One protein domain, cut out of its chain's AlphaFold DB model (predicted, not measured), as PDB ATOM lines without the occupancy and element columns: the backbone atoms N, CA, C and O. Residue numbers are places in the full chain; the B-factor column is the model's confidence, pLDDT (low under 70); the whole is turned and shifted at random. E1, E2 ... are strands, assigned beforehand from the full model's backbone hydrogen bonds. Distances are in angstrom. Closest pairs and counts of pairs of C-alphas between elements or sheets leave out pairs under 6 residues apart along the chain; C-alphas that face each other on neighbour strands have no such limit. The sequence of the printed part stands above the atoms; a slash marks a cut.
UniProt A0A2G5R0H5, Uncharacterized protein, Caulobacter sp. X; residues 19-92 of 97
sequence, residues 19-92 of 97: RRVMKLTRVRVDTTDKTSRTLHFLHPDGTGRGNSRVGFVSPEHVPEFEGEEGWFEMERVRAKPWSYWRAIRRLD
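AT A GLANCE: This is residues 19 to 92 of the 97 residues of an uncharacterized protein of Caulobacter sp. X (UniProt A0A2G5R0H5). One four-stranded antiparallel sheet, E2 E1 E3 E4, is curled like part of a barrel, and within the long link of residues 43 to 68 from E2 to E3 a short stretch, residues 56 to 57, pairs antiparallel with residues 41 to 42 of the edge strand E2. The printed part has 74 residues with strands E1 to E4 and no named helix; the class is all strand, though named strands hold 32 residues, under half. The order is E2 E1 E3 E4, all antiparallel; the whole is compact, radius of gyration of the C-alphas 11.9 A, spanning 35 by 29 by 19 A.

IN THESE COORDINATES: E1, residues 19 to 28, begins at C-alpha (121.735, 278.347, 328.434) and measures 25.5 A; E2 is 38 to 42, 11.3 A. E3 is 69 to 77, 22.0 A; E4, 84 to 91, 19.8 A, ends at (117.831, 290.533, 331.625).

HOW THE PARTS SIT: E1 bends by 61 degrees at residue 22, pairing with E3 over 19 to 25 (N 22 to O 72, 2.9 A) and with E2 over 25 to 28 (N 27 to O 40, 2.9 A). E3 and E4 form a hairpin, N 75 to O 86 at 2.8 A. E2 and E4 are apart.

THE WHOLE: The printed part has no cut; E2 to E3 is a long link. Residues 46 to 54 and 81 have pLDDT under 70.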
ATOM      1  N   ARG A  19     122.159 276.973 328.201       83.88
ATOM      2  CA  ARG A  19     121.735 278.347 328.434       83.88
ATOM      3  C   ARG A  19     121.453 278.524 329.906       83.88
ATOM      4  O   ARG A  19     120.767 277.697 330.506       83.88
ATOM      5  N   ARG A  20     121.982 279.597 330.485       84.06
ATOM      6  CA  ARG A  20     121.858 279.892 331.913       84.06
ATOM      7  C   ARG A  20     121.730 281.382 332.134       84.06
ATOM      8  O   ARG A  20     122.373 282.164 331.447       84.06
ATOM      9  N   VAL A  21     120.937 281.770 333.121       85.50
ATOM     10  CA  VAL A  21     120.914 283.153 333.595       85.50
ATOM     11  C   VAL A  21     122.032 283.315 334.615       85.50
ATOM     12  O   VAL A  21     122.091 282.570 335.590       85.50
ATOM     13  N   MET A  22     122.947 284.248 334.367       86.88
ATOM     14  CA  MET A  22     124.118 284.467 335.212       86.88
ATOM     15  C   MET A  22     124.328 285.959 335.436       86.88
ATOM     16  O   MET A  22     124.117 286.774 334.535       86.88
ATOM     17  N   LYS A  23     124.780 286.311 336.639       87.44
ATOM     18  CA  LYS A  23     125.276 287.652 336.927       87.44
ATOM     19  C   LYS A  23     126.678 287.788 336.336       87.44
ATOM     20  O   LYS A  23     127.543 286.967 336.629       87.44
ATOM     21  N   LEU A  24     126.883 288.802 335.505       88.88
ATOM     22  CA  LEU A  24     128.193 289.184 335.002       88.88
ATOM     23  C   LEU A  24     128.722 290.382 335.784       88.88
ATOM     24  O   LEU A  24     128.005 291.367 335.953       88.88
ATOM     25  N   THR A  25     129.985 290.306 336.195       88.62
ATOM     26  CA  THR A  25     130.720 291.396 336.846       88.62
ATOM     27  C   THR A  25     131.836 291.868 335.922       88.62
ATOM     28  O   THR A  25     132.663 291.072 335.473       88.62
ATOM     29  N   ARG A  26     131.845 293.161 335.601       88.88
ATOM     30  CA  ARG A  26     132.813 293.816 334.723       88.88
ATOM     31  C   ARG A  26     134.171 293.908 335.408       88.88
ATOM     32  O   ARG A  26     134.277 294.375 336.536       88.88
ATOM     33  N   VAL A  27     135.214 293.501 334.691       85.75
ATOM     34  CA  VAL A  27     136.609 293.696 335.091       85.75
ATOM     35  C   VAL A  27     137.262 294.643 334.096       85.75
ATOM     36  O   VAL A  27     137.235 294.413 332.883       85.75
ATOM     37  N   ARG A  28     137.847 295.725 334.606       84.75
ATOM     38  CA  ARG A  28     138.533 296.759 333.821       84.75
ATOM     39  C   ARG A  28     140.044 296.592 333.906       84.75
ATOM     40  O   ARG A  28     140.540 295.925 334.809       84.75
ATOM     41  N   VAL A  29     140.757 297.192 332.951       83.38
ATOM     42  CA  VAL A  29     142.232 297.254 332.965       83.38
ATOM     43  C   VAL A  29     142.730 297.953 334.226       83.38
ATOM     44  O   VAL A  29     143.610 297.437 334.906       83.38
ATOM     45  N   ASP A  30     142.133 299.099 334.537       82.75
ATOM     46  CA  ASP A  30     142.347 299.834 335.774       82.75
ATOM     47  C   ASP A  30     141.050 299.791 336.586       82.75
ATOM     48  O   ASP A  30     139.986 300.197 336.116       82.75
ATOM     49  N   THR A  31     141.124 299.242 337.797       75.50
ATOM     50  CA  THR A  31     139.979 299.139 338.710       75.50
ATOM     51  C   THR A  31     139.606 300.476 339.351       75.50
ATOM     52  O   THR A  31     138.503 300.613 339.874       75.50
ATOM     53  N   THR A  32     140.512 301.452 339.328       80.06
ATOM     54  CA  THR A  32     140.331 302.798 339.885       80.06
ATOM     55  C   THR A  32     139.688 303.736 338.865       80.06
ATOM     56  O   THR A  32     138.928 304.632 339.234       80.06
ATOM     57  N   ASP A  33     139.944 303.506 337.576       80.75
ATOM     58  CA  ASP A  33     139.422 304.322 336.486       80.75
ATOM     59  C   ASP A  33     138.176 303.700 335.825       80.75
ATOM     60  O   ASP A  33     138.227 302.746 335.047       80.75
ATOM     61  N   LYS A  34     137.017 304.317 336.074       73.88
ATOM     62  CA  LYS A  34     135.725 303.929 335.478       73.88
ATOM     63  C   LYS A  34     135.576 304.310 334.001       73.88
ATOM     64  O   LYS A  34     134.525 304.045 333.412       73.88
ATOM     65  N   THR A  35     136.590 304.902 333.381       77.94
ATOM     66  CA  THR A  35     136.650 305.124 331.928       77.94
ATOM     67  C   THR A  35     137.544 304.108 331.218       77.94
ATOM     68  O   THR A  35     137.452 303.949 330.002       77.94
ATOM     69  N   SER A  36     138.323 303.330 331.976       78.31
ATOM     70  CA  SER A  36     139.217 302.318 331.431       78.31
ATOM     71  C   SER A  36     138.478 301.181 330.731       78.31
ATOM     72  O   SER A  36     137.369 300.779 331.106       78.31
ATOM     73  N   ARG A  37     139.143 300.633 329.707       83.44
ATOM     74  CA  ARG A  37     138.644 299.543 328.862       83.44
ATOM     75  C   ARG A  37     138.255 298.318 329.698       83.44
ATOM     76  O   ARG A  37     138.959 297.927 330.629       83.44
ATOM     77  N   THR A  38     137.166 297.664 329.297       85.94
ATOM     78  CA  THR A  38     136.769 296.362 329.852       85.94
ATOM     79  C   THR A  38     137.718 295.266 329.362       85.94
ATOM     80  O   THR A  38     137.896 295.096 328.154       85.94
ATOM     81  N   LEU A  39     138.316 294.519 330.293       84.50
ATOM     82  CA  LEU A  39     139.156 293.355 330.007       84.50
ATOM     83  C   LEU A  39     138.307 292.114 329.730       84.50
ATOM     84  O   LEU A  39     138.454 291.482 328.686       84.50
ATOM     85  N   HIS A  40     137.440 291.759 330.675       85.56
ATOM     86  CA  HIS A  40     136.552 290.600 330.616       85.56
ATOM     87  C   HIS A  40     135.428 290.743 331.646       85.56
ATOM     88  O   HIS A  40     135.440 291.650 332.479       85.56
ATOM     89  N   PHE A  41     134.458 289.837 331.589       87.44
ATOM     90  CA  PHE A  41     133.420 289.699 332.601       87.44
ATOM     91  C   PHE A  41     133.585 288.385 333.363       87.44
ATOM     92  O   PHE A  41     133.848 287.338 332.768       87.44
ATOM     93  N   LEU A  42     133.414 288.443 334.679       86.38
ATOM     94  CA  LEU A  42     133.354 287.277 335.556       86.38
ATOM     95  C   LEU A  42     131.903 286.838 335.727       86.38
ATOM     96  O   LEU A  42     130.996 287.663 335.690       86.38
ATOM     97  N   HIS A  43     131.692 285.547 335.938       82.38
ATOM     98  CA  HIS A  43     130.393 284.962 336.262       82.38
ATOM     99  C   HIS A  43     130.542 284.061 337.499       82.38
ATOM    100  O   HIS A  43     131.648 283.577 337.743       82.38
ATOM    101  N   PRO A  44     129.477 283.800 338.281       76.12
ATOM    102  CA  PRO A  44     129.579 283.079 339.558       76.12
ATOM    103  C   PRO A  44     130.153 281.663 339.426       76.12
ATOM    104  O   PRO A  44     130.926 281.235 340.274       76.12
ATOM    105  N   ASP A  45     129.854 280.964 338.326       70.69
ATOM    106  CA  ASP A  45     130.411 279.626 338.057       70.69
ATOM    107  C   ASP A  45     131.869 279.663 337.540       70.69
ATOM    108  O   ASP A  45     132.454 278.631 337.205       70.69
ATOM    109  N   GLY A  46     132.452 280.855 337.390       67.19
ATOM    110  CA  GLY A  46     133.804 281.051 336.893       67.19
ATOM    111  C   GLY A  46     134.782 280.803 338.027       67.19
ATOM    112  O   GLY A  46     134.780 281.514 339.024       67.19
ATOM    113  N   THR A  47     135.646 279.800 337.893       57.25
ATOM    114  CA  THR A  47     136.514 279.367 338.998       57.25
ATOM    115  C   THR A  47     137.587 280.378 339.407       57.25
ATOM    116  O   THR A  47     138.338 280.087 340.336       57.25
ATOM    117  N   GLY A  48     137.718 281.536 338.745       51.94
ATOM    118  CA  GLY A  48     138.686 282.595 339.080       51.94
ATOM    119  C   GLY A  48     140.165 282.165 339.078       51.94
ATOM    120  O   GLY A  48     141.054 282.985 339.281       51.94
ATOM    121  N   ARG A  49     140.451 280.878 338.846       42.94
ATOM    122  CA  ARG A  49     141.768 280.249 338.870       42.94
ATOM    123  C   ARG A  49     142.092 279.744 337.465       42.94
ATOM    124  O   ARG A  49     141.671 278.658 337.073       42.94
ATOM    125  N   GLY A  50     142.864 280.540 336.729       50.62
ATOM    126  CA  GLY A  50     143.502 280.157 335.465       50.62
ATOM    127  C   GLY A  50     142.920 280.804 334.200       50.62
ATOM    128  O   GLY A  50     141.783 281.261 334.172       50.62
ATOM    129  N   ASN A  51     143.714 280.787 333.121       52.56
ATOM    130  CA  ASN A  51     143.426 281.378 331.799       52.56
ATOM    131  C   ASN A  51     142.347 280.627 330.984       52.56
ATOM    132  O   ASN A  51     142.374 280.618 329.751       52.56
ATOM    133  N   SER A  52     141.410 279.945 331.642       57.38
ATOM    134  CA  SER A  52     140.373 279.191 330.945       57.38
ATOM    135  C   SER A  52     139.308 280.143 330.410       57.38
ATOM    136  O   SER A  52     138.600 280.772 331.190       57.38
ATOM    137  N   ARG A  53     139.124 280.176 329.084       57.84
ATOM    138  CA  ARG A  53     138.032 280.896 328.386       57.84
ATOM    139  C   ARG A  53     136.614 280.460 328.805       57.84
ATOM    140  O   ARG A  53     135.631 281.000 328.315       57.84
ATOM    141  N   VAL A  54     136.508 279.452 329.673       62.22
ATOM    142  CA  VAL A  54     135.257 278.987 330.289       62.22
ATOM    143  C   VAL A  54     135.007 279.658 331.647       62.22
ATOM    144  O   VAL A  54     133.892 279.585 332.146       62.22
ATOM    145  N   GLY A  55     136.024 280.279 332.254       70.06
ATOM    146  CA  GLY A  55     135.929 280.963 333.549       70.06
ATOM    147  C   GLY A  55     135.719 282.477 333.458       70.06
ATOM    148  O   GLY A  55     135.490 283.111 334.484       70.06
ATOM    149  N   PHE A  56     135.809 283.052 332.258       79.56
ATOM    150  CA  PHE A  56     135.545 284.464 331.986       79.56
ATOM    151  C   PHE A  56     134.877 284.632 330.619       79.56
ATOM    152  O   PHE A  56     135.035 283.798 329.726       79.56
ATOM    153  N   VAL A  57     134.143 285.729 330.451       84.31
ATOM    154  CA  VAL A  57     133.454 286.092 329.208       84.31
ATOM    155  C   VAL A  57     134.184 287.260 328.556       84.31
ATOM    156  O   VAL A  57     134.394 288.298 329.187       84.31
ATOM    157  N   SER A  58     134.572 287.108 327.291       84.06
ATOM    158  CA  SER A  58     135.150 288.206 326.512       84.06
ATOM    159  C   SER A  58     134.126 289.331 326.317       84.06
ATOM    160  O   SER A  58     132.952 289.042 326.072       84.06
ATOM    161  N   PRO A  59     134.539 290.610 326.336       86.19
ATOM    162  CA  PRO A  59     133.610 291.723 326.169       86.19
ATOM    163  C   PRO A  59     132.942 291.760 324.792       86.19
ATOM    164  O   PRO A  59     131.800 292.176 324.684       86.19
ATOM    165  N   GLU A  60     133.595 291.228 323.758       87.19
ATOM    166  CA  GLU A  60     133.022 291.052 322.412       87.19
ATOM    167  C   GLU A  60     131.803 290.109 322.365       87.19
ATOM    168  O   GLU A  60     131.080 290.056 321.372       87.19
ATOM    169  N   HIS A  61     131.576 289.334 323.428       86.88
ATOM    170  CA  HIS A  61     130.451 288.413 323.558       86.88
ATOM    171  C   HIS A  61     129.405 288.896 324.564       86.88
ATOM    172  O   HIS A  61     128.502 288.127 324.900       86.88
ATOM    173  N   VAL A  62     129.517 290.137 325.046       85.88
ATOM    174  CA  VAL A  62     128.570 290.747 325.978       85.88
ATOM    175  C   VAL A  62     127.967 291.994 325.335       85.88
ATOM    176  O   VAL A  62     128.719 292.880 324.935       85.88
ATOM    177  N   PRO A  63     126.629 292.084 325.210       85.12
ATOM    178  CA  PRO A  63     125.970 293.307 324.767       85.12
ATOM    179  C   PRO A  63     126.383 294.499 325.630       85.12
ATOM    180  O   PRO A  63     126.580 294.349 326.836       85.12
ATOM    181  N   GLU A  64     126.472 295.684 325.033       83.38
ATOM    182  CA  GLU A  64     126.766 296.900 325.789       83.38
ATOM    183  C   GLU A  64     125.701 297.139 326.865       83.38
ATOM    184  O   GLU A  64     124.499 296.958 326.649       83.38
ATOM    185  N   PHE A  65     126.152 297.517 328.059       83.81
ATOM    186  CA  PHE A  65     125.273 297.820 329.177       83.81
ATOM    187  C   PHE A  65     125.906 298.841 330.116       83.81
ATOM    188  O   PHE A  65     127.130 298.916 330.261       83.81
ATOM    189  N   GLU A  66     125.053 299.601 330.790       80.56
ATOM    190  CA  GLU A  66     125.466 300.539 331.825       80.56
ATOM    191  C   GLU A  66     125.623 299.843 333.179       80.56
ATOM    192  O   GLU A  66     124.785 299.024 333.571       80.56
ATOM    193  N   GLY A  67     126.686 300.214 333.896       84.50
ATOM    194  CA  GLY A  67     127.035 299.679 335.210       84.50
ATOM    195  C   GLY A  67     128.196 298.683 335.188       84.50
ATOM    196  O   GLY A  67     128.743 298.338 334.141       84.50
ATOM    197  N   GLU A  68     128.587 298.239 336.381       85.19
ATOM    198  CA  GLU A  68     129.653 297.245 336.569       85.19
ATOM    199  C   GLU A  68     129.101 295.816 336.631       85.19
ATOM    200  O   GLU A  68     129.831 294.859 336.398       85.19
ATOM    201  N   GLU A  69     127.810 295.646 336.911       87.50
ATOM    202  CA  GLU A  69     127.185 294.334 337.052       87.50
ATOM    203  C   GLU A  69     125.848 294.270 336.313       87.50
ATOM    204  O   GLU A  69     125.116 295.257 336.237       87.50
ATOM    205  N   GLY A  70     125.507 293.096 335.784       87.81
ATOM    206  CA  GLY A  70     124.225 292.881 335.119       87.81
ATOM    207  C   GLY A  70     123.859 291.409 335.018       87.81
ATOM    208  O   GLY A  70     124.725 290.538 335.069       87.81
ATOM    209  N   TRP A  71     122.566 291.131 334.882       89.06
ATOM    210  CA  TRP A  71     122.064 289.783 334.644       89.06
ATOM    211  C   TRP A  71     121.961 289.526 333.148       89.06
ATOM    212  O   TRP A  71     121.447 290.355 332.398       89.06
ATOM    213  N   PHE A  72     122.468 288.376 332.716       89.94
ATOM    214  CA  PHE A  72     122.504 288.010 331.309       89.94
ATOM    215  C   PHE A  72     122.044 286.578 331.113       89.94
ATOM    216  O   PHE A  72     122.364 285.682 331.896       89.94
ATOM    217  N   GLU A  73     121.318 286.365 330.023       89.69
ATOM    218  CA  GLU A  73     121.103 285.033 329.484       89.69
ATOM    219  C   GLU A  73     122.366 284.624 328.724       89.69
ATOM    220  O   GLU A  73     122.680 285.167 327.665       89.69
ATOM    221  N   MET A  74     123.113 283.692 329.297       87.56
ATOM    222  CA  MET A  74     124.359 283.157 328.772       87.56
ATOM    223  C   MET A  74     124.098 281.886 327.976       87.56
ATOM    224  O   MET A  74     123.239 281.089 328.336       87.56
ATOM    225  N   GLU A  75     124.884 281.663 326.932       88.06
ATOM    226  CA  GLU A  75     124.902 280.449 326.126       88.06
ATOM    227  C   GLU A  75     126.321 279.894 326.060       88.06
ATOM    228  O   GLU A  75     127.265 280.610 325.710       88.06
ATOM    229  N   ARG A  76     126.482 278.607 326.378       84.62
ATOM    230  CA  ARG A  76     127.755 277.913 326.194       84.62
ATOM    231  C   ARG A  76     127.895 277.474 324.744       84.62
ATOM    232  O   ARG A  76     127.316 276.473 324.316       84.62
ATOM    233  N   VAL A  77     128.728 278.187 323.999       83.69
ATOM    234  CA  VAL A  77     129.053 277.854 322.618       83.69
ATOM    235  C   VAL A  77     130.134 276.777 322.609       83.69
ATOM    236  O   VAL A  77     131.277 277.003 323.013       83.69
ATOM    237  N   ARG A  78     129.778 275.573 322.146       79.88
ATOM    238  CA  ARG A  78     130.729 274.469 321.950       79.88
ATOM    239  C   ARG A  78     131.446 274.635 320.611       79.88
ATOM    240  O   ARG A  78     130.972 274.152 319.588       79.88
ATOM    241  N   ALA A  79     132.589 275.311 320.627       75.50
ATOM    242  CA  ALA A  79     133.477 275.452 319.475       75.50
ATOM    243  C   ALA A  79     134.807 274.709 319.696       75.50
ATOM    244  O   ALA A  79     135.192 274.409 320.828       75.50
ATOM    245  N   LYS A  80     135.515 274.412 318.600       72.50
ATOM    246  CA  LYS A  80     136.930 274.008 318.629       72.50
ATOM    247  C   LYS A  80     137.793 275.250 318.363       72.50
ATOM    248  O   LYS A  80     137.407 276.041 317.508       72.50
ATOM    249  N   PRO A  81     138.950 275.432 319.026       69.38
ATOM    250  CA  PRO A  81     139.577 274.531 319.998       69.38
ATOM    251  C   PRO A  81     138.996 274.610 321.420       69.38
ATOM    252  O   PRO A  81     139.217 273.688 322.198       69.38
ATOM    253  N   TRP A  82     138.229 275.652 321.757       73.62
ATOM    254  CA  TRP A  82     137.688 275.841 323.107       73.62
ATOM    255  C   TRP A  82     136.220 276.254 323.069       73.62
ATOM    256  O   TRP A  82     135.823 277.107 322.275       73.62
ATOM    257  N   SER A  83     135.424 275.677 323.970       79.75
ATOM    258  CA  SER A  83     134.085 276.197 324.248       79.75
ATOM    259  C   SER A  83     134.191 277.527 324.992       79.75
ATOM    260  O   SER A  83     135.098 277.696 325.806       79.75
ATOM    261  N   TYR A  84     133.258 278.437 324.746       80.94
ATOM    262  CA  TYR A  84     133.219 279.751 325.386       80.94
ATOM    263  C   TYR A  84     131.787 280.129 325.757       80.94
ATOM    264  O   TYR A  84     130.825 279.532 325.272       80.94
ATOM    265  N   TRP A  85     131.653 281.111 326.641       85.81
ATOM    266  CA  TRP A  85     130.366 281.686 327.013       85.81
ATOM    267  C   TRP A  85     130.070 282.926 326.179       85.81
ATOM    268  O   TRP A  85     130.956 283.741 325.926       85.81
ATOM    269  N   ARG A  86     128.810 283.079 325.779       87.69
ATOM    270  CA  ARG A  86     128.300 284.262 325.089       87.69
ATOM    271  C   ARG A  86     127.035 284.752 325.769       87.69
ATOM    272  O   ARG A  86     126.145 283.949 326.019       87.69
ATOM    273  N   ALA A  87     126.926 286.050 326.022       90.50
ATOM    274  CA  ALA A  87     125.666 286.636 326.448       90.50
ATOM    275  C   ALA A  87     124.764 286.849 325.223       90.50
ATOM    276  O   ALA A  87     125.143 287.503 324.249       90.50
ATOM    277  N   ILE A  88     123.567 286.269 325.266       87.88
ATOM    278  CA  ILE A  88     122.531 286.437 324.243       87.88
ATOM    279  C   ILE A  88     121.836 287.784 324.439       87.88
ATOM    280  O   ILE A  88     121.653 288.535 323.484       87.88
ATOM    281  N   ARG A  89     121.433 288.082 325.680       85.31
ATOM    282  CA  ARG A  89     120.693 289.296 326.037       85.31
ATOM    283  C   ARG A  89     120.880 289.658 327.504       85.31
ATOM    284  O   ARG A  89     121.102 288.780 328.340       85.31
ATOM    285  N   ARG A  90     120.745 290.952 327.800       85.88
ATOM    286  CA  ARG A  90     120.587 291.460 329.166       85.88
ATOM    287  C   ARG A  90     119.180 291.125 329.657       85.88
ATOM    288  O   ARG A  90     118.223 291.197 328.888       85.88
ATOM    289  N   LEU A  91     119.082 290.751 330.919       84.75
ATOM    290  CA  LEU A  91     117.831 290.533 331.625       84.75
ATOM    291  C   LEU A  91     117.729 291.532 332.772       84.75
ATOM    292  O   LEU A  91     118.746 291.972 333.323       84.75
ATOM    293  N   ASP A  92     116.496 291.861 333.138       77.06
ATOM    294  CA  ASP A  92     116.241 292.495 334.420       77.06
ATOM    295  C   ASP A  92     116.692 291.558 335.547       77.06
ATOM    296  O   ASP A  92     116.633 290.328 335.398       77.06
TER     297      ASP A  92